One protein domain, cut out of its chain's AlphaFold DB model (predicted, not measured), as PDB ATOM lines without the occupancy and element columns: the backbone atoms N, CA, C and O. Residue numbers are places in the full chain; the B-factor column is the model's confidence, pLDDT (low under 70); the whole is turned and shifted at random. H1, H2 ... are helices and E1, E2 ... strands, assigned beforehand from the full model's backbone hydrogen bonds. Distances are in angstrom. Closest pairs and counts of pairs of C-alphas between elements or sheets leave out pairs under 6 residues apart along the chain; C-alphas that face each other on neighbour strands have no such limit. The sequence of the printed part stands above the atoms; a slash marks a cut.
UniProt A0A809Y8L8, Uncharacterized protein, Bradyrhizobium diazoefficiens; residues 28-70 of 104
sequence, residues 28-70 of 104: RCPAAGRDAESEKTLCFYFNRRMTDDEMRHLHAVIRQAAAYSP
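Overview. This is residues 28 to 70 of the 104 residues of an uncharacterized protein of Bradyrhizobium diazoefficiens (UniProt A0A809Y8L8). A two-stranded hairpin, E1 and E2, and one helix, H1, make an open, loose shape: after E2 the chain folds back into H1, which is held off from the hairpin with a gap between them. H1 makes most of the length, and its residues 52 to 57 and 59 to 68 stand free. The printed part has 43 residues with two named strands and one named helix, in the order E1, E2, H1; the sheet's order is E1 - E2, antiparallel, and the class is mixed, helices and strands. The whole is loose, with a radius of gyration of the C-alphas of 11.6 A and spans of 31 by 24 by 15 A.

Arrangement. Begin with E1, residues 31 to 34, and its antiparallel neighbour E2, residues 42 to 45; they form a hairpin, with 157 degrees between their directions. Look at the C-alphas of Ala 32 and Phe 44, which face each other at 4.5 A. Within hydrogen-bond range you will find N 43 and O 33 at 2.8 A, and N 33 and O 43 at 2.9 A. H1, residues 52 to 68, is apart from E1. In H1 every O i to N i+4 pair is within hydrogen-bond range.

Along the chain. Find C-alpha 31 at (-33.854, -59.750, -46.362); from there E1 runs 10.4 A to C-alpha 34. E2 runs 10.2 A from C-alpha 42 to C-alpha 45. Then find C-alpha 52 at (-24.700, -42.344, -43.000), where H1 begins; it runs 24.6 A to C-alpha 68 at (-45.724, -43.118, -55.759).

Size, cuts and confidence. The two C-alphas farthest apart are those of Arg 48 and Pro 70, at 32.4 A. The printed part has no cut, and both links, E1 to E2 and E2 to H1, are short. The mean pLDDT of the printed part is 86.5; look at residues 68 to 70 for the values under 70.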
ATOM      1  N   ARG A  28     -25.447 -55.205 -49.455       89.56
ATOM      2  CA  ARG A  28     -26.500 -56.101 -49.932       89.56
ATOM      3  C   ARG A  28     -27.600 -56.165 -48.887       89.56
ATOM      4  O   ARG A  28     -27.309 -56.160 -47.694       89.56
ATOM      5  N   CYS A  29     -28.843 -56.263 -49.345       90.50
ATOM      6  CA  CYS A  29     -30.020 -56.444 -48.503       90.50
ATOM      7  C   CYS A  29     -30.519 -57.893 -48.646       90.50
ATOM      8  O   CYS A  29     -31.339 -58.158 -49.524       90.50
ATOM      9  N   PRO A  30     -29.971 -58.864 -47.887       86.38
ATOM     10  CA  PRO A  30     -30.399 -60.264 -47.960       86.38
ATOM     11  C   PRO A  30     -31.868 -60.488 -47.589       86.38
ATOM     12  O   PRO A  30     -32.454 -61.461 -48.054       86.38
ATOM     13  N   ALA A  31     -32.458 -59.626 -46.758       85.56
ATOM     14  CA  ALA A  31     -33.854 -59.750 -46.362       85.56
ATOM     15  C   ALA A  31     -34.492 -58.383 -46.104       85.56
ATOM     16  O   ALA A  31     -33.874 -57.488 -45.527       85.56
ATOM     17  N   ALA A  32     -35.762 -58.261 -46.479       89.56
ATOM     18  CA  ALA A  32     -36.639 -57.168 -46.093       89.56
ATOM     19  C   ALA A  32     -37.971 -57.758 -45.618       89.56
ATOM     20  O   ALA A  32     -38.428 -58.769 -46.151       89.56
ATOM     21  N   GLY A  33     -38.584 -57.145 -44.614       89.56
ATOM     22  CA  GLY A  33     -39.810 -57.652 -44.017       89.56
ATOM     23  C   GLY A  33     -40.569 -56.582 -43.254       89.56
ATOM     24  O   GLY A  33     -40.207 -55.406 -43.270       89.56
ATOM     25  N   ARG A  34     -41.637 -57.011 -42.590       89.19
ATOM     26  CA  ARG A  34     -42.361 -56.187 -41.625       89.19
ATOM     27  C   ARG A  34     -41.878 -56.504 -40.225       89.19
ATOM     28  O   ARG A  34     -41.461 -57.630 -39.954       89.19
ATOM     29  N   ASP A  35     -41.924 -55.500 -39.369       86.75
ATOM     30  CA  ASP A  35     -41.674 -55.700 -37.955       86.75
ATOM     31  C   ASP A  35     -42.752 -56.607 -37.336       86.75
ATOM     32  O   ASP A  35     -43.920 -56.564 -37.734       86.75
ATOM     33  N   ALA A  36     -42.347 -57.446 -36.383       83.88
ATOM     34  CA  ALA A  36     -43.238 -58.413 -35.747       83.88
ATOM     35  C   ALA A  36     -44.225 -57.753 -34.769       83.88
ATOM     36  O   ALA A  36     -45.309 -58.286 -34.543       83.88
ATOM     37  N   GLU A  37     -43.858 -56.604 -34.197       89.38
ATOM     38  CA  GLU A  37     -44.688 -55.846 -33.258       89.38
ATOM     39  C   GLU A  37     -45.539 -54.792 -33.987       89.38
ATOM     40  O   GLU A  37     -46.610 -54.412 -33.514       89.38
ATOM     41  N   SER A  38     -45.098 -54.342 -35.168       82.31
ATOM     42  CA  SER A  38     -45.794 -53.353 -35.993       82.31
ATOM     43  C   SER A  38     -45.754 -53.700 -37.482       82.31
ATOM     44  O   SER A  38     -44.802 -53.392 -38.198       82.31
ATOM     45  N   GLU A  39     -46.873 -54.202 -38.011       83.12
ATOM     46  CA  GLU A  39     -47.014 -54.517 -39.443       83.12
ATOM     47  C   GLU A  39     -46.849 -53.301 -40.375       83.12
ATOM     48  O   GLU A  39     -46.665 -53.450 -41.584       83.12
ATOM     49  N   LYS A  40     -46.936 -52.084 -39.826       84.81
ATOM     50  CA  LYS A  40     -46.726 -50.829 -40.563       84.81
ATOM     51  C   LYS A  40     -45.248 -50.458 -40.691       84.81
ATOM     52  O   LYS A  40     -44.912 -49.580 -41.482       84.81
ATOM     53  N   THR A  41     -44.378 -51.102 -39.922       86.50
ATOM     54  CA  THR A  41     -42.944 -50.834 -39.908       86.50
ATOM     55  C   THR A  41     -42.237 -51.792 -40.859       86.50
ATOM     56  O   THR A  41     -42.444 -53.001 -40.803       86.50
ATOM     57  N   LEU A  42     -41.392 -51.250 -41.737       86.44
ATOM     58  CA  LEU A  42     -40.551 -52.034 -42.640       86.44
ATOM     59  C   LEU A  42     -39.144 -52.179 -42.057       86.44
ATOM     60  O   LEU A  42     -38.517 -51.187 -41.687       86.44
ATOM     61  N   CYS A  43     -38.640 -53.409 -42.039       90.00
ATOM     62  CA  CYS A  43     -37.308 -53.763 -41.568       90.00
ATOM     63  C   CYS A  43     -36.453 -54.249 -42.742       90.00
ATOM     64  O   CYS A  43     -36.869 -55.123 -43.504       90.00
ATOM     65  N   PHE A  44     -35.243 -53.701 -42.869       90.50
ATOM     66  CA  PHE A  44     -34.265 -54.079 -43.890       90.50
ATOM     67  C   PHE A  44     -33.002 -54.606 -43.214       90.50
ATOM     68  O   PHE A  44     -32.409 -53.924 -42.378       90.50
ATOM     69  N   TYR A  45     -32.585 -55.811 -43.587       91.31
ATOM     70  CA  TYR A  45     -31.392 -56.455 -43.056       91.31
ATOM     71  C   TYR A  45     -30.274 -56.345 -44.077       91.31
ATOM     72  O   TYR A  45     -30.436 -56.779 -45.214       91.31
ATOM     73  N   PHE A  46     -29.135 -55.798 -43.661       92.31
ATOM     74  CA  PHE A  46     -27.968 -55.608 -44.516       92.31
ATOM     75  C   PHE A  46     -26.815 -56.520 -44.091       92.31
ATOM     76  O   PHE A  46     -26.629 -56.785 -42.904       92.31
ATOM     77  N   ASN A  47     -26.016 -56.981 -45.058       90.81
ATOM     78  CA  ASN A  47     -24.822 -57.810 -44.814       90.81
ATOM     79  C   ASN A  47     -23.736 -57.096 -43.990       90.81
ATOM     80  O   ASN A  47     -22.869 -57.743 -43.409       90.81
ATOM     81  N   ARG A  48     -23.780 -55.763 -43.938       92.06
ATOM     82  CA  ARG A  48     -22.921 -54.932 -43.099       92.06
ATOM     83  C   ARG A  48     -23.674 -53.712 -42.595       92.06
ATOM     84  O   ARG A  48     -24.739 -53.362 -43.097       92.06
ATOM     85  N   ARG A  49     -23.072 -53.018 -41.630       89.88
ATOM     86  CA  ARG A  49     -23.574 -51.727 -41.160       89.88
ATOM     87  C   ARG A  49     -23.602 -50.719 -42.317       89.88
ATOM     88  O   ARG A  49     -22.601 -50.563 -43.024       89.88
ATOM     89  N   MET A  50     -24.740 -50.045 -42.477       89.62
ATOM     90  CA  MET A  50     -24.869 -48.911 -43.390       89.62
ATOM     91  C   MET A  50     -24.062 -47.722 -42.874       89.62
ATOM     92  O   MET A  50     -24.036 -47.437 -41.674       89.62
ATOM     93  N   THR A  51     -23.426 -47.020 -43.798       91.88
ATOM     94  CA  THR A  51     -22.889 -45.678 -43.568       91.88
ATOM     95  C   THR A  51     -24.019 -44.644 -43.540       91.88
ATOM     96  O   THR A  51     -25.145 -44.924 -43.955       91.88
ATOM     97  N   ASP A  52     -23.722 -43.440 -43.051       92.50
ATOM     98  CA  ASP A  52     -24.700 -42.344 -43.000       92.50
ATOM     99  C   ASP A  52     -25.199 -41.950 -44.400       92.50
ATOM    100  O   ASP A  52     -26.403 -41.831 -44.616       92.50
ATOM    101  N   ASP A  53     -24.300 -41.862 -45.389       92.50
ATOM    102  CA  ASP A  53     -24.664 -41.593 -46.784       92.50
ATOM    103  C   ASP A  53     -25.585 -42.669 -47.377       92.50
ATOM    104  O   ASP A  53     -26.569 -42.340 -48.041       92.50
ATOM    105  N   GLU A  54     -25.308 -43.950 -47.113       91.81
ATOM    106  CA  GLU A  54     -26.153 -45.066 -47.561       91.81
ATOM    107  C   GLU A  54     -27.542 -45.015 -46.911       91.81
ATOM    108  O   GLU A  54     -28.551 -45.223 -47.588       91.81
ATOM    109  N   MET A  55     -27.610 -44.676 -45.621       92.88
ATOM    110  CA  MET A  55     -28.872 -44.498 -44.904       92.88
ATOM    111  C   MET A  55     -29.658 -43.291 -45.437       92.88
ATOM    112  O   MET A  55     -30.866 -43.382 -45.672       92.88
ATOM    113  N   ARG A  56     -28.978 -42.166 -45.698       93.44
ATOM    114  CA  ARG A  56     -29.583 -40.965 -46.289       93.44
ATOM    115  C   ARG A  56     -30.155 -41.263 -47.672       93.44
ATOM    116  O   ARG A  56     -31.262 -40.823 -47.985       93.44
ATOM    117  N   HIS A  57     -29.425 -42.028 -48.481       91.06
ATOM    118  CA  HIS A  57     -29.888 -42.464 -49.793       91.06
ATOM    119  C   HIS A  57     -31.118 -43.375 -49.686       91.06
ATOM    120  O   HIS A  57     -32.124 -43.103 -50.340       91.06
ATOM    121  N   LEU A  58     -31.080 -44.394 -48.819       90.81
ATOM    122  CA  LEU A  58     -32.224 -45.276 -48.578       90.81
ATOM    123  C   LEU A  58     -33.468 -44.470 -48.184       90.81
ATOM    124  O   LEU A  58     -34.543 -44.671 -48.743       90.81
ATOM    125  N   HIS A  59     -33.318 -43.511 -47.274       91.25
ATOM    126  CA  HIS A  59     -34.421 -42.667 -46.830       91.25
ATOM    127  C   HIS A  59     -35.023 -41.825 -47.969       91.25
ATOM    128  O   HIS A  59     -36.246 -41.697 -48.062       91.25
ATOM    129  N   ALA A  60     -34.192 -41.288 -48.868       91.69
ATOM    130  CA  ALA A  60     -34.665 -40.564 -50.048       91.69
ATOM    131  C   ALA A  60     -35.462 -41.474 -50.997       91.69
ATOM    132  O   ALA A  60     -36.547 -41.095 -51.442       91.69
ATOM    133  N   VAL A  61     -34.966 -42.692 -51.244       89.44
ATOM    134  CA  VAL A  61     -35.641 -43.690 -52.085       89.44
ATOM    135  C   VAL A  61     -36.990 -44.095 -51.489       89.44
ATOM    136  O   VAL A  61     -37.993 -44.081 -52.198       89.44
ATOM    137  N   ILE A  62     -37.047 -44.396 -50.187       89.19
ATOM    138  CA  ILE A  62     -38.297 -44.775 -49.508       89.19
ATOM    139  C   ILE A  62     -39.304 -43.625 -49.521       89.19
ATOM    140  O   ILE A  62     -40.479 -43.848 -49.806       89.19
ATOM    141  N   ARG A  63     -38.862 -42.385 -49.277       88.25
ATOM    142  CA  ARG A  63     -39.730 -41.201 -49.364       88.25
ATOM    143  C   ARG A  63     -40.318 -41.039 -50.763       88.25
ATOM    144  O   ARG A  63     -41.505 -40.757 -50.894       88.25
ATOM    145  N   GLN A  64     -39.496 -41.213 -51.794       86.06
ATOM    146  CA  GLN A  64     -39.955 -41.147 -53.173       86.06
ATOM    147  C   GLN A  64     -40.959 -42.268 -53.464       86.06
ATOM    148  O   GLN A  64     -42.037 -41.991 -53.971       86.06
ATOM    149  N   ALA A  65     -40.652 -43.512 -53.091       81.81
ATOM    150  CA  ALA A  65     -41.555 -44.645 -53.276       81.81
ATOM    151  C   ALA A  65     -42.903 -44.436 -52.567       81.81
ATOM    152  O   ALA A  65     -43.944 -44.684 -53.165       81.81
ATOM    153  N   ALA A  66     -42.897 -43.902 -51.342       80.56
ATOM    154  CA  ALA A  66     -44.113 -43.575 -50.603       80.56
ATOM    155  C   ALA A  66     -44.983 -42.524 -51.314       80.56
ATOM    156  O   ALA A  66     -46.203 -42.587 -51.214       80.56
ATOM    157  N   ALA A  67     -44.375 -41.591 -52.056       78.50
ATOM    158  CA  ALA A  67     -45.103 -40.619 -52.872       78.50
ATOM    159  C   ALA A  67     -45.723 -41.235 -54.141       78.50
ATOM    160  O   ALA A  67     -46.690 -40.691 -54.668       78.50
ATOM    161  N   TYR A  68     -45.184 -42.361 -54.622       68.62
ATOM    162  CA  TYR A  68     -45.724 -43.118 -55.759       68.62
ATOM    163  C   TYR A  68     -46.688 -44.237 -55.350       68.62
ATOM    164  O   TYR A  68     -47.330 -44.829 -56.219       68.62
ATOM    165  N   SER A  69     -46.820 -44.533 -54.055       56.91
ATOM    166  CA  SER A  69     -47.850 -45.439 -53.556       56.91
ATOM    167  C   SER A  69     -49.225 -44.850 -53.884       56.91
ATOM    168  O   SER A  69     -49.539 -43.769 -53.378       56.91
ATOM    169  N   PRO A  70     -50.075 -45.514 -54.694       51.81
ATOM    170  CA  PRO A  70     -51.461 -45.095 -54.787       51.81
ATOM    171  C   PRO A  70     -52.035 -45.154 -53.373       51.81
ATOM    172  O   PRO A  70     -51.878 -46.154 -52.671       51.81
TER     173      PRO A  70